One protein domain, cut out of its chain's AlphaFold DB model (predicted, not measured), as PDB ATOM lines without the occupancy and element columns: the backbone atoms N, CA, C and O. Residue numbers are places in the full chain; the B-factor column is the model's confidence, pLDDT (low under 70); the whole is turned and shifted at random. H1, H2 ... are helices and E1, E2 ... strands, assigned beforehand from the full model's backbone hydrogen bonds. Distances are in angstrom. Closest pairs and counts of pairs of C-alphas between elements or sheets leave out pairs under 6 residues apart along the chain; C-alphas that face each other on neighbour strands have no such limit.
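What this domain is: This is residues 23 to 68 and 80 to 212 of the 220 residues of an uncharacterized protein of Paraburkholderia sp. WSM4180 (UniProt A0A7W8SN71). Two sheets lie face to face as a long sandwich, their strands nearly aligned at 9 degrees: E4, E10, E9, E8, E7 and E6 make one layer, E3, E2, E1, E11 and E5 the other. The long strands E1, E2, E3 and E11 reach past the first layer at one end, where residues 203 to 212, with the small helix H1, stick out. The printed part has 179 residues with eleven named strands, E1 to E11, and then H1; both sheets are mixed, and the class is mostly strand. It is only just compact, close to loose, with a radius of gyration of the C-alphas of 18.6 A and spans of 67 by 32 by 26 A.

Where its parts are: In the six-strand sheet, find C-alpha 97 at (-29.050, -34.753, -14.087), where E4, residues 97 to 104, begins. Beside it come E10, residues 175 to 183, 25.7 A long; E9, 163 to 170; E8, 153 to 160; E7, 144 to 150; and E6, 133 to 137. In the other sheet, E1, residues 23 to 34, begins at C-alpha 23, (-51.052, -40.164, -13.568), and runs 37.1 A. E2 is residues 40 to 51, 37.1 A; E3, 57 to 68, 36.6 A; E5, 109 to 117, 25.9 A; E11, 188 to 201, 42.4 A. H1, residues 204 to 212, ends at C-alpha 212, (-60.468, -28.930, 3.161).

How they stand to each other: Start in the larger sheet, where E6 to E10 form a meander, each strand the antiparallel neighbour of the one before; look at N 136 and O 145, 2.9 A, N 146 and O 157, 2.8 A, N 156 and O 167, 2.8 A, and N 166 and O 179, 2.8 A. Edge strand E4 is parallel to E10, with N 100 and O 178 at 2.9 A. In the other sheet, E1, E2 and E3 form a second meander, with N 29 and O 45 at 2.9 A and N 46 and O 62 at 2.8 A. E11 is antiparallel to E1, N 28 and O 194 at 2.8 A, and parallel to edge strand E5, N 113 and O 191 at 2.8 A. Between the sheets, the closest C-alphas of E3 and E6 are Ala 65 and Ser 135, 5.1 A, and those of E4 and E5 are Gln 99 and Asn 112, 6.2 A. H1 is on neither sheet; in it every O i to N i+4 pair is within hydrogen-bond range.

The domain as a whole: Asn 83 and Val 212 have the two C-alphas farthest apart, 66.8 A. Residues 69 to 79 are not printed; C-alphas 68 and 80 are 17.4 A apart across this cut, in the link E3 to E4. The link E5 to E6, residues 118 to 132, is long. Mean pLDDT of the printed part is 89.7; residues 53, 120 and 121 are under 70.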
ATOM      1  N   SER A  23     -50.347 -38.874 -13.520       83.44
ATOM      2  CA  SER A  23     -51.052 -40.164 -13.568       83.44
ATOM      3  C   SER A  23     -50.139 -41.280 -14.080       83.44
ATOM      4  O   SER A  23     -50.364 -42.459 -13.825       83.44
ATOM      5  N   GLY A  24     -49.045 -40.926 -14.753       88.06
ATOM      6  CA  GLY A  24     -48.075 -41.898 -15.222       88.06
ATOM      7  C   GLY A  24     -46.840 -41.260 -15.827       88.06
ATOM      8  O   GLY A  24     -46.697 -40.037 -15.857       88.06
ATOM      9  N   PHE A  25     -45.947 -42.097 -16.329       90.88
ATOM     10  CA  PHE A  25     -44.808 -41.667 -17.119       90.88
ATOM     11  C   PHE A  25     -44.391 -42.732 -18.132       90.88
ATOM     12  O   PHE A  25     -44.672 -43.922 -17.969       90.88
ATOM     13  N   VAL A  26     -43.665 -42.288 -19.154       92.62
ATOM     14  CA  VAL A  26     -42.890 -43.145 -20.048       92.62
ATOM     15  C   VAL A  26     -41.448 -42.660 -20.037       92.62
ATOM     16  O   VAL A  26     -41.170 -41.500 -20.327       92.62
ATOM     17  N   LEU A  27     -40.537 -43.553 -19.682       93.38
ATOM     18  CA  LEU A  27     -39.102 -43.343 -19.690       93.38
ATOM     19  C   LEU A  27     -38.508 -44.124 -20.856       93.38
ATOM     20  O   LEU A  27     -38.607 -45.346 -20.881       93.38
ATOM     21  N   ASN A  28     -37.841 -43.429 -21.765       95.31
ATOM     22  CA  ASN A  28     -37.055 -44.007 -22.842       95.31
ATOM     23  C   ASN A  28     -35.579 -43.692 -22.613       95.31
ATOM     24  O   ASN A  28     -35.204 -42.548 -22.353       95.31
ATOM     25  N   VAL A  29     -34.736 -44.708 -22.747       96.50
ATOM     26  CA  VAL A  29     -33.280 -44.568 -22.700       96.50
ATOM     27  C   VAL A  29     -32.673 -45.222 -23.926       96.50
ATOM     28  O   VAL A  29     -33.079 -46.314 -24.319       96.50
ATOM     29  N   ILE A  30     -31.710 -44.546 -24.541       97.00
ATOM     30  CA  ILE A  30     -31.000 -45.013 -25.730       97.00
ATOM     31  C   ILE A  30     -29.528 -44.659 -25.565       97.00
ATOM     32  O   ILE A  30     -29.188 -43.494 -25.380       97.00
ATOM     33  N   SER A  31     -28.655 -45.648 -25.663       98.06
ATOM     34  CA  SER A  31     -27.224 -45.453 -25.852       98.06
ATOM     35  C   SER A  31     -26.821 -46.059 -27.183       98.06
ATOM     36  O   SER A  31     -27.156 -47.209 -27.472       98.06
ATOM     37  N   GLN A  32     -26.064 -45.308 -27.975       97.69
ATOM     38  CA  GLN A  32     -25.518 -45.760 -29.246       97.69
ATOM     39  C   GLN A  32     -24.036 -45.405 -29.352       97.69
ATOM     40  O   GLN A  32     -23.614 -44.322 -28.952       97.69
ATOM     41  N   TRP A  33     -23.260 -46.307 -29.941       97.94
ATOM     42  CA  TRP A  33     -21.872 -46.075 -30.311       97.94
ATOM     43  C   TRP A  33     -21.628 -46.597 -31.721       97.94
ATOM     44  O   TRP A  33     -21.935 -47.751 -32.009       97.94
ATOM     45  N   GLN A  34     -21.057 -45.771 -32.592       95.75
ATOM     46  CA  GLN A  34     -20.590 -46.158 -33.921       95.75
ATOM     47  C   GLN A  34     -19.066 -46.013 -33.981       95.75
ATOM     48  O   GLN A  34     -18.511 -44.969 -33.625       95.75
ATOM     49  N   LEU A  35     -18.398 -47.097 -34.370       93.81
ATOM     50  CA  LEU A  35     -16.950 -47.188 -34.513       93.81
ATOM     51  C   LEU A  35     -16.558 -46.962 -35.987       93.81
ATOM     52  O   LEU A  35     -17.342 -47.277 -36.887       93.81
ATOM     53  N   PRO A  36     -15.330 -46.489 -36.271       91.19
ATOM     54  CA  PRO A  36     -14.877 -46.219 -37.639       91.19
ATOM     55  C   PRO A  36     -14.761 -47.466 -38.529       91.19
ATOM     56  O   PRO A  36     -14.823 -47.347 -39.748       91.19
ATOM     57  N   ASN A  37     -14.654 -48.667 -37.953       86.75
ATOM     58  CA  ASN A  37     -14.691 -49.935 -38.696       86.75
ATOM     59  C   ASN A  37     -16.111 -50.392 -39.089       86.75
ATOM     60  O   ASN A  37     -16.295 -51.539 -39.501       86.75
ATOM     61  N   GLY A  38     -17.127 -49.547 -38.904       87.38
ATOM     62  CA  GLY A  38     -18.522 -49.879 -39.188       87.38
ATOM     63  C   GLY A  38     -19.179 -50.787 -38.145       87.38
ATOM     64  O   GLY A  38     -20.334 -51.171 -38.325       87.38
ATOM     65  N   ALA A  39     -18.483 -51.136 -37.055       90.94
ATOM     66  CA  ALA A  39     -19.132 -51.762 -35.913       90.94
ATOM     67  C   ALA A  39     -20.010 -50.736 -35.185       90.94
ATOM     68  O   ALA A  39     -19.647 -49.567 -35.044       90.94
ATOM     69  N   SER A  40     -21.157 -51.179 -34.685       94.25
ATOM     70  CA  SER A  40     -22.027 -50.353 -33.859       94.25
ATOM     71  C   SER A  40     -22.572 -51.135 -32.675       94.25
ATOM     72  O   SER A  40     -22.792 -52.345 -32.754       94.25
ATOM     73  N   ALA A  41     -22.774 -50.430 -31.570       97.00
ATOM     74  CA  ALA A  41     -23.411 -50.926 -30.366       97.00
ATOM     75  C   ALA A  41     -24.640 -50.066 -30.077       97.00
ATOM     76  O   ALA A  41     -24.566 -48.837 -30.117       97.00
ATOM     77  N   LEU A  42     -25.761 -50.711 -29.779       97.50
ATOM     78  CA  LEU A  42     -27.016 -50.069 -29.420       97.50
ATOM     79  C   LEU A  42     -27.585 -50.774 -28.194       97.50
ATOM     80  O   LEU A  42     -27.722 -51.995 -28.182       97.50
ATOM     81  N   ALA A  43     -27.946 -50.004 -27.180       97.94
ATOM     82  CA  ALA A  43     -28.739 -50.468 -26.055       97.94
ATOM     83  C   ALA A  43     -29.853 -49.457 -25.817       97.94
ATOM     84  O   ALA A  43     -29.597 -48.263 -25.688       97.94
ATOM     85  N   GLN A  44     -31.090 -49.925 -25.777       97.06
ATOM     86  CA  GLN A  44     -32.250 -49.071 -25.588       97.06
ATOM     87  C   GLN A  44     -33.317 -49.779 -24.770       97.06
ATOM     88  O   GLN A  44     -33.399 -51.010 -24.752       97.06
ATOM     89  N   GLY A  45     -34.175 -49.006 -24.125       95.88
ATOM     90  CA  GLY A  45     -35.344 -49.562 -23.476       95.88
ATOM     91  C   GLY A  45     -36.332 -48.512 -23.029       95.88
ATOM     92  O   GLY A  45     -35.998 -47.336 -22.876       95.88
ATOM     93  N   SER A  46     -37.558 -48.977 -22.842       94.81
ATOM     94  CA  SER A  46     -38.683 -48.188 -22.385       94.81
ATOM     95  C   SER A  46     -39.252 -48.774 -21.098       94.81
ATOM     96  O   SER A  46     -39.390 -49.989 -20.951       94.81
ATOM     97  N   LEU A  47     -39.593 -47.897 -20.161       93.06
ATOM     98  CA  LEU A  47     -40.374 -48.200 -18.970       93.06
ATOM     99  C   LEU A  47     -41.592 -47.290 -18.984       93.06
ATOM    100  O   LEU A  47     -41.449 -46.072 -18.960       93.06
ATOM    101  N   SER A  48     -42.783 -47.872 -18.991       91.31
ATOM    102  CA  SER A  48     -44.015 -47.126 -18.761       91.31
ATOM    103  C   SER A  48     -44.598 -47.510 -17.414       91.31
ATOM    104  O   SER A  48     -44.545 -48.676 -17.026       91.31
ATOM    105  N   ALA A  49     -45.142 -46.534 -16.698       89.56
ATOM    106  CA  ALA A  49     -45.921 -46.757 -15.493       89.56
ATOM    107  C   ALA A  49     -47.136 -45.837 -15.536       89.56
ATOM    108  O   ALA A  49     -46.981 -44.622 -15.615       89.56
ATOM    109  N   VAL A  50     -48.336 -46.409 -15.512       87.50
ATOM    110  CA  VAL A  50     -49.596 -45.666 -15.624       87.50
ATOM    111  C   VAL A  50     -50.534 -46.101 -14.514       87.50
ATOM    112  O   VAL A  50     -50.713 -47.296 -14.265       87.50
ATOM    113  N   GLN A  51     -51.133 -45.132 -13.835       82.56
ATOM    114  CA  GLN A  51     -52.188 -45.362 -12.868       82.56
ATOM    115  C   GLN A  51     -53.522 -45.498 -13.603       82.56
ATOM    116  O   GLN A  51     -53.939 -44.621 -14.355       82.56
ATOM    117  N   ASN A  52     -54.204 -46.625 -13.412       73.81
ATOM    118  CA  ASN A  52     -55.527 -46.830 -13.988       73.81
ATOM    119  C   ASN A  52     -56.603 -46.048 -13.204       73.81
ATOM    120  O   ASN A  52     -56.370 -45.570 -12.094       73.81
ATOM    121  N   GLY A  53     -57.820 -45.955 -13.752       67.75
ATOM    122  CA  GLY A  53     -58.940 -45.247 -13.108       67.75
ATOM    123  C   GLY A  53     -59.380 -45.815 -11.748       67.75
ATOM    124  O   GLY A  53     -60.138 -45.162 -11.038       67.75
ATOM    125  N   GLY A  54     -58.896 -47.006 -11.372       71.62
ATOM    126  CA  GLY A  54     -59.079 -47.618 -10.053       71.62
ATOM    127  C   GLY A  54     -57.931 -47.346  -9.072       71.62
ATOM    128  O   GLY A  54     -57.925 -47.906  -7.979       71.62
ATOM    129  N   GLY A  55     -56.947 -46.524  -9.447       71.44
ATOM    130  CA  GLY A  55     -55.792 -46.183  -8.619       71.44
ATOM    131  C   GLY A  55     -54.658 -47.215  -8.631       71.44
ATOM    132  O   GLY A  55     -53.662 -47.007  -7.938       71.44
ATOM    133  N   GLN A  56     -54.765 -48.298  -9.409       79.69
ATOM    134  CA  GLN A  56     -53.726 -49.327  -9.509       79.69
ATOM    135  C   GLN A  56     -52.655 -48.914 -10.522       79.69
ATOM    136  O   GLN A  56     -52.967 -48.498 -11.638       79.69
ATOM    137  N   LEU A  57     -51.387 -49.072 -10.147       83.12
ATOM    138  CA  LEU A  57     -50.250 -48.805 -11.022       83.12
ATOM    139  C   LEU A  57     -49.968 -50.027 -11.904       83.12
ATOM    140  O   LEU A  57     -49.742 -51.122 -11.396       83.12
ATOM    141  N   THR A  58     -49.958 -49.837 -13.221       87.62
ATOM    142  CA  THR A  58     -49.513 -50.846 -14.189       87.62
ATOM    143  C   THR A  58     -48.199 -50.389 -14.796       87.62
ATOM    144  O   THR A  58     -48.126 -49.281 -15.325       87.62
ATOM    145  N   SER A  59     -47.170 -51.234 -14.732       89.38
ATOM    146  CA  SER A  59     -45.869 -50.962 -15.339       89.38
ATOM    147  C   SER A  59     -45.539 -51.970 -16.430       89.38
ATOM    148  O   SER A  59     -45.755 -53.166 -16.240       89.38
ATOM    149  N   SER A  60     -44.959 -51.508 -17.532       91.81
ATOM    150  CA  SER A  60     -44.403 -52.371 -18.574       91.81
ATOM    151  C   SER A  60     -42.988 -51.935 -18.918       91.81
ATOM    152  O   SER A  60     -42.662 -50.748 -18.886       91.81
ATOM    153  N   VAL A  61     -42.146 -52.914 -19.230       94.12
ATOM    154  CA  VAL A  61     -40.750 -52.692 -19.599       94.12
ATOM    155  C   VAL A  61     -40.447 -53.395 -20.912       94.12
ATOM    156  O   VAL A  61     -40.927 -54.501 -21.153       94.12
ATOM    157  N   SER A  62     -39.660 -52.754 -21.764       94.94
ATOM    158  CA  SER A  62     -39.124 -53.347 -22.981       94.94
ATOM    159  C   SER A  62     -37.666 -52.952 -23.120       94.94
ATOM    160  O   SER A  62     -37.312 -51.788 -22.945       94.94
ATOM    161  N   THR A  63     -36.810 -53.915 -23.434       97.00
ATOM    162  CA  THR A  63     -35.376 -53.677 -23.623       97.00
ATOM    163  C   THR A  63     -34.885 -54.319 -24.898       97.00
ATOM    164  O   THR A  63     -35.293 -55.428 -25.235       97.00
ATOM    165  N   PHE A  64     -33.939 -53.668 -25.560       97.25
ATOM    166  CA  PHE A  64     -33.267 -54.184 -26.738       97.25
ATOM    167  C   PHE A  64     -31.792 -53.808 -26.704       97.25
ATOM    168  O   PHE A  64     -31.427 -52.674 -26.403       97.25
ATOM    169  N   ALA A  65     -30.939 -54.771 -27.035       97.38
ATOM    170  CA  ALA A  65     -29.517 -54.551 -27.212       97.38
ATOM    171  C   ALA A  65     -29.079 -55.230 -28.506       97.38
ATOM    172  O   ALA A  65     -29.473 -56.364 -28.784       97.38
ATOM    173  N   SER A  66     -28.253 -54.548 -29.287       96.38
ATOM    174  CA  SER A  66     -27.646 -55.107 -30.482       96.38
ATOM    175  C   SER A  66     -26.209 -54.636 -30.625       96.38
ATOM    176  O   SER A  66     -25.832 -53.526 -30.248       96.38
ATOM    177  N   VAL A  67     -25.394 -55.522 -31.179       94.38
ATOM    178  CA  VAL A  67     -24.068 -55.192 -31.677       94.38
ATOM    179  C   VAL A  67     -24.031 -55.689 -33.111       94.38
ATOM    180  O   VAL A  67     -24.329 -56.854 -33.371       94.38
ATOM    181  N   SER A  68     -23.737 -54.797 -34.048       89.44
ATOM    182  CA  SER A  68     -23.696 -55.097 -35.479       89.44
ATOM    183  C   SER A  68     -22.368 -54.649 -36.080       89.44
ATOM    184  O   SER A  68     -21.661 -53.823 -35.505       89.44
ATOM    185  N   ALA A  80      -9.691 -47.327 -31.565       90.38
ATOM    186  CA  ALA A  80      -9.095 -47.233 -30.240       90.38
ATOM    187  C   ALA A  80      -7.670 -46.681 -30.337       90.38
ATOM    188  O   ALA A  80      -6.849 -47.176 -31.109       90.38
ATOM    189  N   ASN A  81      -7.371 -45.665 -29.532       90.25
ATOM    190  CA  ASN A  81      -6.062 -45.035 -29.512       90.25
ATOM    191  C   ASN A  81      -5.419 -45.294 -28.142       90.25
ATOM    192  O   ASN A  81      -5.844 -44.689 -27.161       90.25
ATOM    193  N   PRO A  82      -4.388 -46.154 -28.039       86.19
ATOM    194  CA  PRO A  82      -3.769 -46.486 -26.753       86.19
ATOM    195  C   PRO A  82      -3.079 -45.287 -26.080       86.19
ATOM    196  O   PRO A  82      -2.852 -45.311 -24.871       86.19
ATOM    197  N   ASN A  83      -2.771 -44.234 -26.844       91.50
ATOM    198  CA  ASN A  83      -2.207 -42.988 -26.327       91.50
ATOM    199  C   ASN A  83      -3.291 -41.995 -25.870       91.50
ATOM    200  O   ASN A  83      -2.980 -41.019 -25.190       91.50
ATOM    201  N   ALA A  84      -4.557 -42.227 -26.228       91.44
ATOM    202  CA  ALA A  84      -5.683 -41.440 -25.753       91.44
ATOM    203  C   ALA A  84      -6.162 -41.982 -24.402       91.44
ATOM    204  O   ALA A  84      -6.378 -43.181 -24.232       91.44
ATOM    205  N   GLN A  85      -6.351 -41.098 -23.423       90.19
ATOM    206  CA  GLN A  85      -6.875 -41.476 -22.114       90.19
ATOM    207  C   GLN A  85      -7.997 -40.530 -21.694       90.19
ATOM    208  O   GLN A  85      -7.777 -39.343 -21.478       90.19
ATOM    209  N   ALA A  86      -9.194 -41.089 -21.532       89.62
ATOM    210  CA  ALA A  86     -10.340 -40.446 -20.903       89.62
ATOM    211  C   ALA A  86     -10.652 -41.215 -19.610       89.62
ATOM    212  O   ALA A  86     -11.015 -42.390 -19.657       89.62
ATOM    213  N   ARG A  87     -10.418 -40.593 -18.449       85.62
ATOM    214  CA  ARG A  87     -10.614 -41.205 -17.125       85.62
ATOM    215  C   ARG A  87     -11.260 -40.206 -16.172       85.62
ATOM    216  O   ARG A  87     -10.942 -39.019 -16.213       85.62
ATOM    217  N   GLY A  88     -12.097 -40.697 -15.263       84.81
ATOM    218  CA  GLY A  88     -12.803 -39.880 -14.278       84.81
ATOM    219  C   GLY A  88     -14.283 -39.693 -14.614       84.81
ATOM    220  O   GLY A  88     -14.799 -40.207 -15.605       84.81
ATOM    221  N   GLY A  89     -14.999 -38.986 -13.743       81.56
ATOM    222  CA  GLY A  89     -16.429 -38.725 -13.926       81.56
ATOM    223  C   GLY A  89     -17.363 -39.883 -13.555       81.56
ATOM    224  O   GLY A  89     -18.562 -39.662 -13.448       81.56
ATOM    225  N   GLN A  90     -16.846 -41.086 -13.273       80.25
ATOM    226  CA  GLN A  90     -17.678 -42.236 -12.879       80.25
ATOM    227  C   GLN A  90     -18.345 -42.074 -11.502       80.25
ATOM    228  O   GLN A  90     -19.319 -42.760 -11.212       80.25
ATOM    229  N   SER A  91     -17.822 -41.190 -10.648       77.38
ATOM    230  CA  SER A  91     -18.272 -41.014  -9.257       77.38
ATOM    231  C   SER A  91     -18.984 -39.682  -9.006       77.38
ATOM    232  O   SER A  91     -19.104 -39.257  -7.860       77.38
ATOM    233  N   VAL A  92     -19.438 -38.995 -10.057       80.25
ATOM    234  CA  VAL A  92     -20.154 -37.724  -9.898       80.25
ATOM    235  C   VAL A  92     -21.607 -37.998  -9.524       80.25
ATOM    236  O   VAL A  92     -22.398 -38.508 -10.320       80.25
ATOM    237  N   GLY A  93     -21.940 -37.659  -8.280       79.38
ATOM    238  CA  GLY A  93     -23.292 -37.688  -7.740       79.38
ATOM    239  C   GLY A  93     -23.903 -36.296  -7.719       79.38
ATOM    240  O   GLY A  93     -23.324 -35.384  -7.136       79.38
ATOM    241  N   VAL A  94     -25.081 -36.139  -8.318       84.69
ATOM    242  CA  VAL A  94     -25.898 -34.925  -8.190       84.69
ATOM    243  C   VAL A  94     -27.336 -35.324  -7.884       84.69
ATOM    244  O   VAL A  94     -27.796 -36.382  -8.310       84.69
ATOM    245  N   ASN A  95     -28.051 -34.470  -7.159       88.00
ATOM    246  CA  ASN A  95     -29.502 -34.569  -7.049       88.00
ATOM    247  C   ASN A  95     -30.103 -33.924  -8.309       88.00
ATOM    248  O   ASN A  95     -30.228 -32.702  -8.381       88.00
ATOM    249  N   GLY A  96     -30.329 -34.735  -9.343       90.88
ATOM    250  CA  GLY A  96     -30.747 -34.284 -10.670       90.88
ATOM    251  C   GLY A  96     -29.980 -34.970 -11.801       90.88
ATOM    252  O   GLY A  96     -29.643 -36.151 -11.711       90.88
ATOM    253  N   VAL A  97     -29.701 -34.228 -12.876       93.56
ATOM    254  CA  VAL A  97     -29.050 -34.753 -14.087       93.56
ATOM    255  C   VAL A  97     -27.569 -34.368 -14.122       93.56
ATOM    256  O   VAL A  97     -27.231 -33.188 -14.154       93.56
ATOM    257  N   SER A  98     -26.684 -35.363 -14.154       94.94
ATOM    258  CA  SER A  98     -25.251 -35.216 -14.418       94.94
ATOM    259  C   SER A  98     -24.936 -35.735 -15.814       94.94
ATOM    260  O   SER A  98     -25.222 -36.890 -16.127       94.94
ATOM    261  N   GLN A  99     -24.303 -34.898 -16.632       94.94
ATOM    262  CA  GLN A  99     -23.860 -35.248 -17.977       94.94
ATOM    263  C   GLN A  99     -22.361 -35.008 -18.085       94.94
ATOM    264  O   GLN A  99     -21.890 -33.884 -17.929       94.94
ATOM    265  N   ILE A 100     -21.607 -36.071 -18.340       96.31
ATOM    266  CA  ILE A 100     -20.151 -36.021 -18.412       96.31
ATOM    267  C   ILE A 100     -19.717 -36.587 -19.751       96.31
ATOM    268  O   ILE A 100     -20.045 -37.721 -20.097       96.31
ATOM    269  N   THR A 101     -18.943 -35.798 -20.485       96.06
ATOM    270  CA  THR A 101     -18.313 -36.217 -21.733       96.06
ATOM    271  C   THR A 101     -16.816 -35.999 -21.601       96.06
ATOM    272  O   THR A 101     -16.353 -34.872 -21.438       96.06
ATOM    273  N   GLN A 102     -16.057 -37.084 -21.657       95.88
ATOM    274  CA  GLN A 102     -14.605 -37.075 -21.692       95.88
ATOM    275  C   GLN A 102     -14.156 -37.586 -23.051       95.88
ATOM    276  O   GLN A 102     -14.580 -38.658 -23.484       95.88
ATOM    277  N   VAL A 103     -13.307 -36.814 -23.718       95.81
ATOM    278  CA  VAL A 103     -12.853 -37.114 -25.072       95.81
ATOM    279  C   VAL A 103     -11.342 -36.984 -25.129       95.81
ATOM    280  O   VAL A 103     -10.787 -35.953 -24.761       95.81
ATOM    281  N   ALA A 104     -10.692 -38.031 -25.615       96.00
ATOM    282  CA  ALA A 104      -9.282 -38.070 -25.944       96.00
ATOM    283  C   ALA A 104      -9.108 -38.726 -27.322       96.00
ATOM    284  O   ALA A 104      -9.796 -39.698 -27.638       96.00
ATOM    285  N   GLY A 105      -8.177 -38.194 -28.118       94.69
ATOM    286  CA  GLY A 105      -7.981 -38.545 -29.528       94.69
ATOM    287  C   GLY A 105      -8.698 -37.588 -30.487       94.69
ATOM    288  O   GLY A 105      -9.161 -36.521 -30.079       94.69
ATOM    289  N   ASP A 106      -8.780 -37.966 -31.761       94.75
ATOM    290  CA  ASP A 106      -9.134 -37.060 -32.857       94.75
ATOM    291  C   ASP A 106     -10.515 -37.347 -33.466       94.75
ATOM    292  O   ASP A 106     -10.911 -38.494 -33.656       94.75
ATOM    293  N   ARG A 107     -11.234 -36.292 -33.879       95.50
ATOM    294  CA  ARG A 107     -12.501 -36.383 -34.646       95.50
ATOM    295  C   ARG A 107     -13.610 -37.204 -33.976       95.50
ATOM    296  O   ARG A 107     -14.411 -37.848 -34.650       95.50
ATOM    297  N   ASN A 108     -13.667 -37.169 -32.654       96.25
ATOM    298  CA  ASN A 108     -14.742 -37.796 -31.899       96.25
ATOM    299  C   ASN A 108     -15.966 -36.878 -31.799       96.25
ATOM    300  O   ASN A 108     -15.832 -35.658 -31.721       96.25
ATOM    301  N   SER A 109     -17.150 -37.478 -31.731       97.06
ATOM    302  CA  SER A 109     -18.421 -36.817 -31.445       97.06
ATOM    303  C   SER A 109     -19.121 -37.548 -30.302       97.06
ATOM    304  O   SER A 109     -19.232 -38.775 -30.316       97.06
ATOM    305  N   GLY A 110     -19.564 -36.799 -29.294       96.56
ATOM    306  CA  GLY A 110     -20.175 -37.334 -28.083       96.56
ATOM    307  C   GLY A 110     -21.328 -36.454 -27.618       96.56
ATOM    308  O   GLY A 110     -21.101 -35.284 -27.310       96.56
ATOM    309  N   THR A 111     -22.534 -37.014 -27.514       97.56
ATOM    310  CA  THR A 111     -23.729 -36.272 -27.082       97.56
ATOM    311  C   THR A 111     -24.414 -36.962 -25.912       97.56
ATOM    312  O   THR A 111     -24.822 -38.113 -26.018       97.56
ATOM    313  N   ASN A 112     -24.595 -36.240 -24.809       97.06
ATOM    314  CA  ASN A 112     -25.525 -36.612 -23.746       97.06
ATOM    315  C   ASN A 112     -26.762 -35.714 -23.865       97.06
ATOM    316  O   ASN A 112     -26.629 -34.490 -23.891       97.06
ATOM    317  N   SER A 113     -27.957 -36.291 -23.925       96.56
ATOM    318  CA  SER A 113     -29.215 -35.546 -23.921       96.56
ATOM    319  C   SER A 113     -30.180 -36.111 -22.887       96.56
ATOM    320  O   SER A 113     -30.290 -37.325 -22.701       96.56
ATOM    321  N   ALA A 114     -30.876 -35.210 -22.201       95.44
ATOM    322  CA  ALA A 114     -31.950 -35.529 -21.280       95.44
ATOM    323  C   ALA A 114     -33.109 -34.571 -21.543       95.44
ATOM    324  O   ALA A 114     -32.943 -33.354 -21.483       95.44
ATOM    325  N   LEU A 115     -34.269 -35.128 -21.866       94.44
ATOM    326  CA  LEU A 115     -35.496 -34.394 -22.125       94.44
ATOM    327  C   LEU A 115     -36.552 -34.849 -21.122       94.44
ATOM    328  O   LEU A 115     -36.805 -36.043 -20.992       94.44
ATOM    329  N   ILE A 116     -37.146 -33.897 -20.409       91.38
ATOM    330  CA  ILE A 116     -38.262 -34.134 -19.494       91.38
ATOM    331  C   ILE A 116     -39.396 -33.232 -19.953       91.38
ATOM    332  O   ILE A 116     -39.228 -32.012 -19.996       91.38
ATOM    333  N   ASP A 117     -40.529 -33.818 -20.310       91.19
ATOM    334  CA  ASP A 117     -41.698 -33.062 -20.741       91.19
ATOM    335  C   ASP A 117     -42.997 -33.637 -20.164       91.19
ATOM    336  O   ASP A 117     -43.007 -34.671 -19.498       91.19
ATOM    337  N   PHE A 118     -44.099 -32.927 -20.401       86.56
ATOM    338  CA  PHE A 118     -45.448 -33.327 -19.993       86.56
ATOM    339  C   PHE A 118     -46.315 -33.749 -21.191       86.56
ATOM    340  O   PHE A 118     -47.544 -33.783 -21.103       86.56
ATOM    341  N   ASN A 119     -45.688 -34.020 -22.337       76.19
ATOM    342  CA  ASN A 119     -46.379 -34.355 -23.572       76.19
ATOM    343  C   ASN A 119     -46.512 -35.872 -23.693       76.19
ATOM    344  O   ASN A 119     -45.569 -36.623 -23.469       76.19
ATOM    345  N   ASN A 120     -47.680 -36.345 -24.120       65.50
ATOM    346  CA  ASN A 120     -47.947 -37.780 -24.246       65.50
ATOM    347  C   ASN A 120     -47.423 -38.384 -25.569       65.50
ATOM    348  O   ASN A 120     -48.030 -39.291 -26.132       65.50
ATOM    349  N   SER A 121     -46.320 -37.851 -26.099       69.00
ATOM    350  CA  SER A 121     -45.728 -38.253 -27.381       69.00
ATOM    351  C   SER A 121     -44.414 -38.995 -27.155       69.00
ATOM    352  O   SER A 121     -43.369 -38.597 -27.664       69.00
ATOM    353  N   ALA A 122     -44.463 -40.067 -26.366       71.75
ATOM    354  CA  ALA A 122     -43.289 -40.893 -26.123       71.75
ATOM    355  C   ALA A 122     -42.912 -41.704 -27.371       71.75
ATOM    356  O   ALA A 122     -43.774 -42.291 -28.028       71.75
ATOM    357  N   LEU A 123     -41.614 -41.765 -27.680       74.12
ATOM    358  CA  LEU A 123     -41.096 -42.649 -28.724       74.12
ATOM    359  C   LEU A 123     -41.379 -44.116 -28.377       74.12
ATOM    360  O   LEU A 123     -41.098 -44.567 -27.266       74.12
ATOM    361  N   THR A 124     -41.880 -44.879 -29.345       75.12
ATOM    362  CA  THR A 124     -42.006 -46.333 -29.212       75.12
ATOM    363  C   THR A 124     -40.670 -46.981 -29.549       75.12
ATOM    364  O   THR A 124     -40.247 -46.980 -30.705       75.12
ATOM    365  N   LEU A 125     -40.002 -47.542 -28.542       80.69
ATOM    366  CA  LEU A 125     -38.752 -48.279 -28.722       80.69
ATOM    367  C   LEU A 125     -39.013 -49.753 -29.041       80.69
ATOM    368  O   LEU A 125     -39.939 -50.376 -28.521       80.69
ATOM    369  N   THR A 126     -38.171 -50.318 -29.902       80.12
ATOM    370  CA  THR A 126     -38.165 -51.745 -30.234       80.12
ATOM    371  C   THR A 126     -37.656 -52.577 -29.060       80.12
ATOM    372  O   THR A 126     -36.679 -52.203 -28.413       80.12
ATOM    373  N   GLY A 127     -38.287 -53.731 -28.832       81.38
ATOM    374  CA  GLY A 127     -37.867 -54.740 -27.862       81.38
ATOM    375  C   GLY A 127     -39.016 -55.685 -27.484       81.38
ATOM    376  O   GLY A 127     -40.185 -55.329 -27.670       81.38
ATOM    377  N   PRO A 128     -38.718 -56.903 -27.000       77.81
ATOM    378  CA  PRO A 128     -39.725 -57.811 -26.464       77.81
ATOM    379  C   PRO A 128     -40.430 -57.205 -25.245       77.81
ATOM    380  O   PRO A 128     -39.799 -56.654 -24.341       77.81
ATOM    381  N   ALA A 129     -41.756 -57.339 -25.215       82.44
ATOM    382  CA  ALA A 129     -42.568 -56.877 -24.097       82.44
ATOM    383  C   ALA A 129     -42.217 -57.635 -22.808       82.44
ATOM    384  O   ALA A 129     -42.043 -58.852 -22.818       82.44
ATOM    385  N   ASN A 130     -42.175 -56.907 -21.694       84.50
ATOM    386  CA  ASN A 130     -41.866 -57.409 -20.354       84.50
ATOM    387  C   ASN A 130     -40.479 -58.057 -20.227       84.50
ATOM    388  O   ASN A 130     -40.278 -58.945 -19.401       84.50
ATOM    389  N   ALA A 131     -39.510 -57.595 -21.021       92.88
ATOM    390  CA  ALA A 131     -38.107 -57.951 -20.868       92.88
ATOM    391  C   ALA A 131     -37.387 -56.834 -20.092       92.88
ATOM    392  O   ALA A 131     -37.197 -55.754 -20.649       92.88
ATOM    393  N   PRO A 132     -37.001 -57.047 -18.818       93.69
ATOM    394  CA  PRO A 132     -36.354 -56.015 -18.007       93.69
ATOM    395  C   PRO A 132     -34.871 -55.831 -18.340       93.69
ATOM    396  O   PRO A 132     -34.243 -54.916 -17.819       93.69
ATOM    397  N   SER A 133     -34.277 -56.689 -19.168       96.88
ATOM    398  CA  SER A 133     -32.862 -56.604 -19.519       96.88
ATOM    399  C   SER A 133     -32.567 -57.211 -20.882       96.88
ATOM    400  O   SER A 133     -33.119 -58.257 -21.230       96.88
ATOM    401  N   ALA A 134     -31.612 -56.620 -21.592       97.44
ATOM    402  CA  ALA A 134     -31.069 -57.141 -22.837       97.44
ATOM    403  C   ALA A 134     -29.553 -56.926 -22.873       97.44
ATOM    404  O   ALA A 134     -29.039 -55.942 -22.339       97.44
ATOM    405  N   SER A 135     -28.831 -57.841 -23.517       97.38
ATOM    406  CA  SER A 135     -27.396 -57.694 -23.750       97.38
ATOM    407  C   SER A 135     -27.000 -58.275 -25.101       97.38
ATOM    408  O   SER A 135     -27.631 -59.210 -25.591       97.38
ATOM    409  N   ALA A 136     -25.968 -57.701 -25.706       96.50
ATOM    410  CA  ALA A 136     -25.395 -58.145 -26.964       96.50
ATOM    411  C   ALA A 136     -23.879 -57.927 -26.956       96.50
ATOM    412  O   ALA A 136     -23.362 -57.027 -26.293       96.50
ATOM    413  N   SER A 137     -23.164 -58.753 -27.712       95.12
ATOM    414  CA  SER A 137     -21.717 -58.672 -27.880       95.12
ATOM    415  C   SER A 137     -21.345 -59.075 -29.300       95.12
ATOM    416  O   SER A 137     -22.000 -59.938 -29.882       95.12
ATOM    417  N   ASN A 138     -20.269 -58.504 -29.844       90.44
ATOM    418  CA  ASN A 138     -19.658 -59.062 -31.049       90.44
ATOM    419  C   ASN A 138     -18.980 -60.413 -30.750       90.44
ATOM    420  O   ASN A 138     -18.786 -60.791 -29.590       90.44
ATOM    421  N   SER A 139     -18.589 -61.127 -31.809       85.69
ATOM    422  CA  SER A 139     -17.949 -62.450 -31.729       85.69
ATOM    423  C   SER A 139     -16.645 -62.460 -30.925       85.69
ATOM    424  O   SER A 139     -16.291 -63.486 -30.353       85.69
ATOM    425  N   THR A 140     -15.940 -61.327 -30.859       84.75
ATOM    426  CA  THR A 140     -14.673 -61.192 -30.127       84.75
ATOM    427  C   THR A 140     -14.846 -60.721 -28.683       84.75
ATOM    428  O   THR A 140     -13.864 -60.650 -27.952       84.75
ATOM    429  N   GLY A 141     -16.060 -60.366 -28.249       88.81
ATOM    430  CA  GLY A 141     -16.295 -59.841 -26.902       88.81
ATOM    431  C   GLY A 141     -15.795 -58.412 -26.670       88.81
ATOM    432  O   GLY A 141     -15.871 -57.919 -25.546       88.81
ATOM    433  N   SER A 142     -15.258 -57.751 -27.695       89.88
ATOM    434  CA  SER A 142     -14.624 -56.432 -27.589       89.88
ATOM    435  C   SER A 142     -15.624 -55.278 -27.601       89.88
ATOM    436  O   SER A 142     -15.355 -54.231 -27.019       89.88
ATOM    437  N   VAL A 143     -16.781 -55.476 -28.237       94.06
ATOM    438  CA  VAL A 143     -17.889 -54.518 -28.261       94.06
ATOM    439  C   VAL A 143     -19.087 -55.161 -27.583       94.06
ATOM    440  O   VAL A 143     -19.536 -56.222 -28.015       94.06
ATOM    441  N   LYS A 144     -19.596 -54.515 -26.535       96.94
ATOM    442  CA  LYS A 144     -20.719 -54.982 -25.722       96.94
ATOM    443  C   LYS A 144     -21.751 -53.877 -25.564       96.94
ATOM    444  O   LYS A 144     -21.398 -52.715 -25.377       96.94
ATOM    445  N   ALA A 145     -23.014 -54.266 -25.586       98.06
ATOM    446  CA  ALA A 145     -24.154 -53.418 -25.296       98.06
ATOM    447  C   ALA A 145     -25.015 -54.106 -24.237       98.06
ATOM    448  O   ALA A 145     -25.246 -55.314 -24.313       98.06
ATOM    449  N   GLY A 146     -25.489 -53.355 -23.253       97.88
ATOM    450  CA  GLY A 146     -26.319 -53.881 -22.184       97.88
ATOM    451  C   GLY A 146     -27.278 -52.835 -21.651       97.88
ATOM    452  O   GLY A 146     -26.953 -51.651 -21.579       97.88
ATOM    453  N   ILE A 147     -28.462 -53.291 -21.269       98.06
ATOM    454  CA  ILE A 147     -29.454 -52.500 -20.558       98.06
ATOM    455  C   ILE A 147     -30.165 -53.371 -19.527       98.06
ATOM    456  O   ILE A 147     -30.453 -54.542 -19.784       98.06
ATOM    457  N   SER A 148     -30.469 -52.793 -18.370       97.31
ATOM    458  CA  SER A 148     -31.317 -53.398 -17.354       97.31
ATOM    459  C   SER A 148     -32.176 -52.363 -16.628       97.31
ATOM    460  O   SER A 148     -31.749 -51.248 -16.332       97.31
ATOM    461  N   PHE A 149     -33.396 -52.776 -16.315       95.06
ATOM    462  CA  PHE A 149     -34.322 -52.145 -15.390       95.06
ATOM    463  C   PHE A 149     -34.475 -53.082 -14.193       95.06
ATOM    464  O   PHE A 149     -34.848 -54.244 -14.347       95.06
ATOM    465  N   GLY A 150     -34.178 -52.593 -12.995       91.06
ATOM    466  CA  GLY A 150     -34.271 -53.375 -11.767       91.06
ATOM    467  C   GLY A 150     -34.657 -52.527 -10.562       91.06
ATOM    468  O   GLY A 150     -34.949 -51.338 -10.677       91.06
ATOM    469  N   SER A 151     -34.620 -53.136  -9.378       85.19
ATOM    470  CA  SER A 151     -34.936 -52.465  -8.107       85.19
ATOM    471  C   SER A 151     -34.015 -51.280  -7.801       85.19
ATOM    472  O   SER A 151     -34.445 -50.305  -7.193       85.19
ATOM    473  N   ASN A 152     -32.763 -51.342  -8.259       84.50
ATOM    474  CA  ASN A 152     -31.765 -50.289  -8.071       84.50
ATOM    475  C   ASN A 152     -31.841 -49.185  -9.143       84.50
ATOM    476  O   ASN A 152     -31.014 -48.275  -9.137       84.50
ATOM    477  N   GLY A 153     -32.820 -49.262 -10.052       91.94
ATOM    478  CA  GLY A 153     -33.032 -48.297 -11.122       91.94
ATOM    479  C   GLY A 153     -32.699 -48.835 -12.510       91.94
ATOM    480  O   GLY A 153     -32.871 -50.021 -12.791       91.94
ATOM    481  N   VAL A 154     -32.256 -47.940 -13.390       95.06
ATOM    482  CA  VAL A 154     -31.954 -48.250 -14.796       95.06
ATOM    483  C   VAL A 154     -30.458 -48.158 -15.018       95.06
ATOM    484  O   VAL A 154     -29.838 -47.185 -14.592       95.06
ATOM    485  N   ASN A 155     -29.885 -49.138 -15.707       96.81
ATOM    486  CA  ASN A 155     -28.498 -49.114 -16.146       96.81
ATOM    487  C   ASN A 155     -28.435 -49.409 -17.645       96.81
ATOM    488  O   ASN A 155     -28.983 -50.405 -18.107       96.81
ATOM    489  N   VAL A 156     -27.764 -48.546 -18.396       97.56
ATOM    490  CA  VAL A 156     -27.399 -48.757 -19.795       97.56
ATOM    491  C   VAL A 156     -25.888 -48.653 -19.882       97.56
ATOM    492  O   VAL A 156     -25.312 -47.704 -19.349       97.56
ATOM    493  N   ALA A 157     -25.244 -49.597 -20.559       97.88
ATOM    494  CA  ALA A 157     -23.802 -49.600 -20.736       97.88
ATOM    495  C   ALA A 157     -23.421 -50.090 -22.132       97.88
ATOM    496  O   ALA A 157     -23.798 -51.185 -22.553       97.88
ATOM    497  N   LEU A 158     -22.619 -49.291 -22.826       98.12
ATOM    498  CA  LEU A 158     -21.875 -49.691 -24.007       98.12
ATOM    499  C   LEU A 158     -20.393 -49.716 -23.658       98.12
ATOM    500  O   LEU A 158     -19.863 -48.761 -23.087       98.12
ATOM    501  N   GLN A 159     -19.726 -50.799 -24.031       96.62
ATOM    502  CA  GLN A 159     -18.291 -50.962 -23.864       96.62
ATOM    503  C   GLN A 159     -17.665 -51.297 -25.207       96.62
ATOM    504  O   GLN A 159     -18.107 -52.218 -25.889       96.62
ATOM    505  N   THR A 160     -16.635 -50.548 -25.579       95.31
ATOM    506  CA  THR A 160     -15.873 -50.742 -26.812       95.31
ATOM    507  C   THR A 160     -14.376 -50.644 -26.504       95.31
ATOM    508  O   THR A 160     -13.999 -50.155 -25.435       95.31
ATOM    509  N   PRO A 161     -13.484 -51.036 -27.430       93.38
ATOM    510  CA  PRO A 161     -12.053 -50.786 -27.266       93.38
ATOM    511  C   PRO A 161     -11.702 -49.293 -27.182       93.38
ATOM    512  O   PRO A 161     -10.679 -48.938 -26.609       93.38
ATOM    513  N   ALA A 162     -12.555 -48.421 -27.732       94.00
ATOM    514  CA  ALA A 162     -12.385 -46.973 -27.723       94.00
ATOM    515  C   ALA A 162     -13.054 -46.288 -26.514       94.00
ATOM    516  O   ALA A 162     -13.028 -45.062 -26.433       94.00
ATOM    517  N   GLY A 163     -13.644 -47.043 -25.574       95.19
ATOM    518  CA  GLY A 163     -14.104 -46.522 -24.284       95.19
ATOM    519  C   GLY A 163     -15.487 -47.004 -23.827       95.19
ATOM    520  O   GLY A 163     -15.901 -48.129 -24.115       95.19
ATOM    521  N   LEU A 164     -16.178 -46.167 -23.044       96.50
ATOM    522  CA  LEU A 164     -17.401 -46.512 -22.302       96.50
ATOM    523  C   LEU A 164     -18.490 -45.442 -22.443       96.50
ATOM    524  O   LEU A 164     -18.210 -44.250 -22.358       96.50
ATOM    525  N   ALA A 165     -19.737 -45.863 -22.645       97.69
ATOM    526  CA  ALA A 165     -20.904 -44.988 -22.607       97.69
ATOM    527  C   ALA A 165     -21.916 -45.579 -21.634       97.69
ATOM    528  O   ALA A 165     -22.351 -46.713 -21.823       97.69
ATOM    529  N   THR A 166     -22.273 -44.846 -20.584       97.19
ATOM    530  CA  THR A 166     -23.187 -45.351 -19.560       97.19
ATOM    531  C   THR A 166     -24.294 -44.365 -19.254       97.19
ATOM    532  O   THR A 166     -24.060 -43.158 -19.194       97.19
ATOM    533  N   GLN A 167     -25.480 -44.892 -18.977       96.19
ATOM    534  CA  GLN A 167     -26.577 -44.152 -18.371       96.19
ATOM    535  C   GLN A 167     -27.024 -44.888 -17.119       96.19
ATOM    536  O   GLN A 167     -27.220 -46.101 -17.135       96.19
ATOM    537  N   THR A 168     -27.163 -44.176 -16.013       95.00
ATOM    538  CA  THR A 168     -27.687 -44.728 -14.769       95.00
ATOM    539  C   THR A 168     -28.765 -43.811 -14.235       95.00
ATOM    540  O   THR A 168     -28.567 -42.605 -14.136       95.00
ATOM    541  N   ILE A 169     -29.905 -44.387 -13.888       94.19
ATOM    542  CA  ILE A 169     -31.004 -43.679 -13.245       94.19
ATOM    543  C   ILE A 169     -31.194 -44.347 -11.897       94.19
ATOM    544  O   ILE A 169     -31.539 -45.524 -11.863       94.19
ATOM    545  N   ALA A 170     -30.957 -43.615 -10.812       91.44
ATOM    546  CA  ALA A 170     -31.131 -44.082  -9.441       91.44
ATOM    547  C   ALA A 170     -32.344 -43.366  -8.815       91.44
ATOM    548  O   ALA A 170     -32.214 -42.227  -8.351       91.44
ATOM    549  N   PRO A 171     -33.534 -44.003  -8.799       81.38
ATOM    550  CA  PRO A 171     -34.779 -43.352  -8.392       81.38
ATOM    551  C   PRO A 171     -34.769 -42.871  -6.941       81.38
ATOM    552  O   PRO A 171     -35.319 -41.815  -6.649       81.38
ATOM    553  N   SER A 172     -34.110 -43.610  -6.042       82.50
ATOM    554  CA  SER A 172     -34.033 -43.286  -4.609       82.50
ATOM    555  C   SER A 172     -33.442 -41.904  -4.329       82.50
ATOM    556  O   SER A 172     -33.825 -41.269  -3.352       82.50
ATOM    557  N   ASN A 173     -32.552 -41.430  -5.204       80.75
ATOM    558  CA  ASN A 173     -31.855 -40.154  -5.068       80.75
ATOM    559  C   ASN A 173     -32.253 -39.138  -6.154       80.75
ATOM    560  O   ASN A 173     -31.634 -38.079  -6.242       80.75
ATOM    561  N   GLY A 174     -33.233 -39.465  -7.011       85.00
ATOM    562  CA  GLY A 174     -33.612 -38.629  -8.156       85.00
ATOM    563  C   GLY A 174     -32.459 -38.366  -9.134       85.00
ATOM    564  O   GLY A 174     -32.432 -37.330  -9.794       85.00
ATOM    565  N   GLN A 175     -31.477 -39.269  -9.196       92.12
ATOM    566  CA  GLN A 175     -30.237 -39.055  -9.935       92.12
ATOM    567  C   GLN A 175     -30.317 -39.680 -11.327       92.12
ATOM    568  O   GLN A 175     -30.620 -40.864 -11.469       92.12
ATOM    569  N   ILE A 176     -29.950 -38.900 -12.339       93.62
ATOM    570  CA  ILE A 176     -29.684 -39.354 -13.703       93.62
ATOM    571  C   ILE A 176     -28.216 -39.051 -13.992       93.62
ATOM    572  O   ILE A 176     -27.809 -37.895 -13.999       93.62
ATOM    573  N   ALA A 177     -27.408 -40.077 -14.224       95.19
ATOM    574  CA  ALA A 177     -26.003 -39.951 -14.576       95.19
ATOM    575  C   ALA A 177     -25.783 -40.466 -15.998       95.19
ATOM    576  O   ALA A 177     -26.047 -41.630 -16.288       95.19
ATOM    577  N   GLN A 178     -25.287 -39.606 -16.879       96.12
ATOM    578  CA  GLN A 178     -24.876 -39.951 -18.234       96.12
ATOM    579  C   GLN A 178     -23.377 -39.692 -18.366       96.12
ATOM    580  O   GLN A 178     -22.892 -38.606 -18.048       96.12
ATOM    581  N   LEU A 179     -22.644 -40.697 -18.826       97.00
ATOM    582  CA  LEU A 179     -21.198 -40.646 -18.980       97.00
ATOM    583  C   LEU A 179     -20.821 -41.146 -20.369       97.00
ATOM    584  O   LEU A 179     -21.250 -42.219 -20.787       97.00
ATOM    585  N   LEU A 180     -19.973 -40.378 -21.042       97.69
ATOM    586  CA  LEU A 180     -19.259 -40.763 -22.249       97.69
ATOM    587  C   LEU A 180     -17.764 -40.658 -21.952       97.69
ATOM    588  O   LEU A 180     -17.280 -39.592 -21.577       97.69
ATOM    589  N   GLN A 181     -17.038 -41.753 -22.123       96.88
ATOM    590  CA  GLN A 181     -15.584 -41.813 -22.068       96.88
ATOM    591  C   GLN A 181     -15.094 -42.307 -23.414       96.88
ATOM    592  O   GLN A 181     -15.203 -43.492 -23.714       96.88
ATOM    593  N   ILE A 182     -14.577 -41.390 -24.219       96.88
ATOM    594  CA  ILE A 182     -14.125 -41.647 -25.577       96.88
ATOM    595  C   ILE A 182     -12.603 -41.506 -25.592       96.88
ATOM    596  O   ILE A 182     -12.076 -40.425 -25.351       96.88
ATOM    597  N   ALA A 183     -11.902 -42.604 -25.847       95.31
ATOM    598  CA  ALA A 183     -10.446 -42.721 -25.899       95.31
ATOM    599  C   ALA A 183     -10.030 -43.384 -27.225       95.31
ATOM    600  O   ALA A 183      -9.494 -44.493 -27.278       95.31
ATOM    601  N   GLY A 184     -10.340 -42.708 -28.324       94.12
ATOM    602  CA  GLY A 184     -10.147 -43.213 -29.676       94.12
ATOM    603  C   GLY A 184     -10.193 -42.097 -30.706       94.12
ATOM    604  O   GLY A 184     -10.213 -40.926 -30.354       94.12
ATOM    605  N   ASN A 185     -10.212 -42.465 -31.978       94.38
ATOM    606  CA  ASN A 185     -10.353 -41.559 -33.102       94.38
ATOM    607  C   ASN A 185     -11.633 -41.900 -33.869       94.38
ATOM    608  O   ASN A 185     -11.997 -43.075 -33.965       94.38
ATOM    609  N   ASN A 186     -12.290 -40.891 -34.440       95.25
ATOM    610  CA  ASN A 186     -13.468 -41.056 -35.297       95.25
ATOM    611  C   ASN A 186     -14.633 -41.811 -34.624       95.25
ATOM    612  O   ASN A 186     -15.370 -42.547 -35.279       95.25
ATOM    613  N   GLN A 187     -14.803 -41.634 -33.314       96.31
ATOM    614  CA  GLN A 187     -15.891 -42.250 -32.556       96.31
ATOM    615  C   GLN A 187     -17.148 -41.381 -32.617       96.31
ATOM    616  O   GLN A 187     -17.060 -40.158 -32.513       96.31
ATOM    617  N   GLN A 188     -18.322 -41.999 -32.731       97.38
ATOM    618  CA  GLN A 188     -19.601 -41.302 -32.585       97.38
ATOM    619  C   GLN A 188     -20.417 -41.976 -31.493       97.38
ATOM    620  O   GLN A 188     -20.750 -43.156 -31.602       97.38
ATOM    621  N   VAL A 189     -20.722 -41.238 -30.431       98.00
ATOM    622  CA  VAL A 189     -21.359 -41.795 -29.237       98.00
ATOM    623  C   VAL A 189     -22.496 -40.898 -28.780       98.00
ATOM    624  O   VAL A 189     -22.355 -39.679 -28.712       98.00
ATOM    625  N   ALA A 190     -23.630 -41.500 -28.445       98.06
ATOM    626  CA  ALA A 190     -24.793 -40.780 -27.961       98.06
ATOM    627  C   ALA A 190     -25.446 -41.514 -26.793       98.06
ATOM    628  O   ALA A 190     -25.675 -42.720 -26.855       98.06
ATOM    629  N   ASN A 191     -25.797 -40.758 -25.760       98.00
ATOM    630  CA  ASN A 191     -26.736 -41.141 -24.718       98.00
ATOM    631  C   ASN A 191     -27.932 -40.196 -24.801       98.00
ATOM    632  O   ASN A 191     -27.763 -38.980 -24.736       98.00
ATOM    633  N   ALA A 192     -29.130 -40.752 -24.908       96.81
ATOM    634  CA  ALA A 192     -30.377 -40.012 -24.895       96.81
ATOM    635  C   ALA A 192     -31.325 -40.590 -23.841       96.81
ATOM    636  O   ALA A 192     -31.554 -41.800 -23.780       96.81
ATOM    637  N   LEU A 193     -31.877 -39.692 -23.035       96.06
ATOM    638  CA  LEU A 193     -32.875 -39.917 -21.994       96.06
ATOM    639  C   LEU A 193     -34.096 -39.080 -22.375       96.06
ATOM    640  O   LEU A 193     -33.973 -37.876 -22.607       96.06
ATOM    641  N   GLN A 194     -35.271 -39.696 -22.419       95.00
ATOM    642  CA  GLN A 194     -36.543 -38.991 -22.547       95.00
ATOM    643  C   GLN A 194     -37.496 -39.465 -21.456       95.00
ATOM    644  O   GLN A 194     -37.741 -40.663 -21.319       95.00
ATOM    645  N   LEU A 195     -38.032 -38.531 -20.683       92.88
ATOM    646  CA  LEU A 195     -39.029 -38.773 -19.655       92.88
ATOM    647  C   LEU A 195     -40.277 -37.960 -19.985       92.88
ATOM    648  O   LEU A 195     -40.289 -36.739 -19.864       92.88
ATOM    649  N   HIS A 196     -41.330 -38.664 -20.373       92.44
ATOM    650  CA  HIS A 196     -42.634 -38.089 -20.657       92.44
ATOM    651  C   HIS A 196     -43.538 -38.291 -19.450       92.44
ATOM    652  O   HIS A 196     -43.819 -39.427 -19.064       92.44
ATOM    653  N   LEU A 197     -43.989 -37.199 -18.845       90.06
ATOM    654  CA  LEU A 197     -44.877 -37.201 -17.692       90.06
ATOM    655  C   LEU A 197     -46.324 -37.096 -18.170       90.06
ATOM    656  O   LEU A 197     -46.731 -36.115 -18.787       90.06
ATOM    657  N   GLN A 198     -47.124 -38.110 -17.862       86.69
ATOM    658  CA  GLN A 198     -48.545 -38.106 -18.165       86.69
ATOM    659  C   GLN A 198     -49.288 -37.416 -17.036       86.69
ATOM    660  O   GLN A 198     -49.197 -37.821 -15.875       86.69
ATOM    661  N   THR A 199     -50.053 -36.388 -17.382       82.81
ATOM    662  CA  THR A 199     -50.884 -35.675 -16.418       82.81
ATOM    663  C   THR A 199     -52.361 -35.952 -16.664       82.81
ATOM    664  O   THR A 199     -52.802 -36.113 -17.800       82.81
ATOM    665  N   GLN A 200     -53.133 -36.032 -15.587       76.75
ATOM    666  CA  GLN A 200     -54.579 -36.201 -15.616       76.75
ATOM    667  C   GLN A 200     -55.222 -35.123 -14.752       76.75
ATOM    668  O   GLN A 200     -54.712 -34.780 -13.686       76.75
ATOM    669  N   GLN A 201     -56.348 -34.575 -15.206       73.69
ATOM    670  CA  GLN A 201     -57.100 -33.610 -14.409       73.69
ATOM    671  C   GLN A 201     -57.577 -34.252 -13.106       73.69
ATOM    672  O   GLN A 201     -58.134 -35.352 -13.104       73.69
ATOM    673  N   MET A 202     -57.364 -33.555 -11.993       72.75
ATOM    674  CA  MET A 202     -57.867 -33.997 -10.700       72.75
ATOM    675  C   MET A 202     -59.396 -33.920 -10.670       72.75
ATOM    676  O   MET A 202     -59.997 -32.957 -11.146       72.75
ATOM    677  N   SER A 203     -60.040 -34.925 -10.076       73.44
ATOM    678  CA  SER A 203     -61.494 -34.922  -9.921       73.44
ATOM    679  C   SER A 203     -61.951 -33.827  -8.947       73.44
ATOM    680  O   SER A 203     -61.265 -33.485  -7.979       73.44
ATOM    681  N   ALA A 204     -63.163 -33.304  -9.151       71.81
ATOM    682  CA  ALA A 204     -63.737 -32.265  -8.292       71.81
ATOM    683  C   ALA A 204     -63.911 -32.703  -6.821       71.81
ATOM    684  O   ALA A 204     -63.963 -31.868  -5.918       71.81
ATOM    685  N   SER A 205     -64.025 -34.004  -6.541       72.06
ATOM    686  CA  SER A 205     -64.024 -34.541  -5.171       72.06
ATOM    687  C   SER A 205     -62.640 -34.444  -4.525       72.06
ATOM    688  O   SER A 205     -62.536 -33.991  -3.387       72.06
ATOM    689  N   MET A 206     -61.582 -34.782  -5.262       73.31
ATOM    690  CA  MET A 206     -60.208 -34.734  -4.765       73.31
ATOM    691  C   MET A 206     -59.718 -33.298  -4.547       73.31
ATOM    692  O   MET A 206     -59.093 -33.001  -3.530       73.31
ATOM    693  N   LEU A 207     -60.090 -32.384  -5.449       72.12
ATOM    694  CA  LEU A 207     -59.846 -30.946  -5.296       72.12
ATOM    695  C   LEU A 207     -60.500 -30.380  -4.029       72.12
ATOM    696  O   LEU A 207     -59.873 -29.619  -3.292       72.12
ATOM    697  N   ARG A 208     -61.742 -30.785  -3.733       72.75
ATOM    698  CA  ARG A 208     -62.436 -30.385  -2.498       72.75
ATOM    699  C   ARG A 208     -61.751 -30.937  -1.252       72.75
ATOM    700  O   ARG A 208     -61.615 -30.212  -0.275       72.75
ATOM    701  N   GLN A 209     -61.285 -32.182  -1.285       72.31
ATOM    702  CA  GLN A 209     -60.619 -32.808  -0.142       72.31
ATOM    703  C   GLN A 209     -59.267 -32.147   0.180       72.31
ATOM    704  O   GLN A 209     -58.989 -31.868   1.345       72.31
ATOM    705  N   LEU A 210     -58.474 -31.806  -0.842       71.62
ATOM    706  CA  LEU A 210     -57.262 -30.989  -0.685       71.62
ATOM    707  C   LEU A 210     -57.571 -29.579  -0.182       71.62
ATOM    708  O   LEU A 210     -56.885 -29.089   0.712       71.62
ATOM    709  N   GLY A 211     -58.629 -28.950  -0.700       72.44
ATOM    710  CA  GLY A 211     -59.099 -27.654  -0.213       72.44
ATOM    711  C   GLY A 211     -59.461 -27.681   1.276       72.44
ATOM    712  O   GLY A 211     -59.074 -26.782   2.017       72.44
ATOM    713  N   VAL A 212     -60.133 -28.741   1.739       77.50
ATOM    714  CA  VAL A 212     -60.468 -28.930   3.161       77.50
ATOM    715  C   VAL A 212     -59.210 -29.149   4.007       77.50
ATOM    716  O   VAL A 212     -59.069 -28.507   5.043       77.50
TER     717      VAL A 212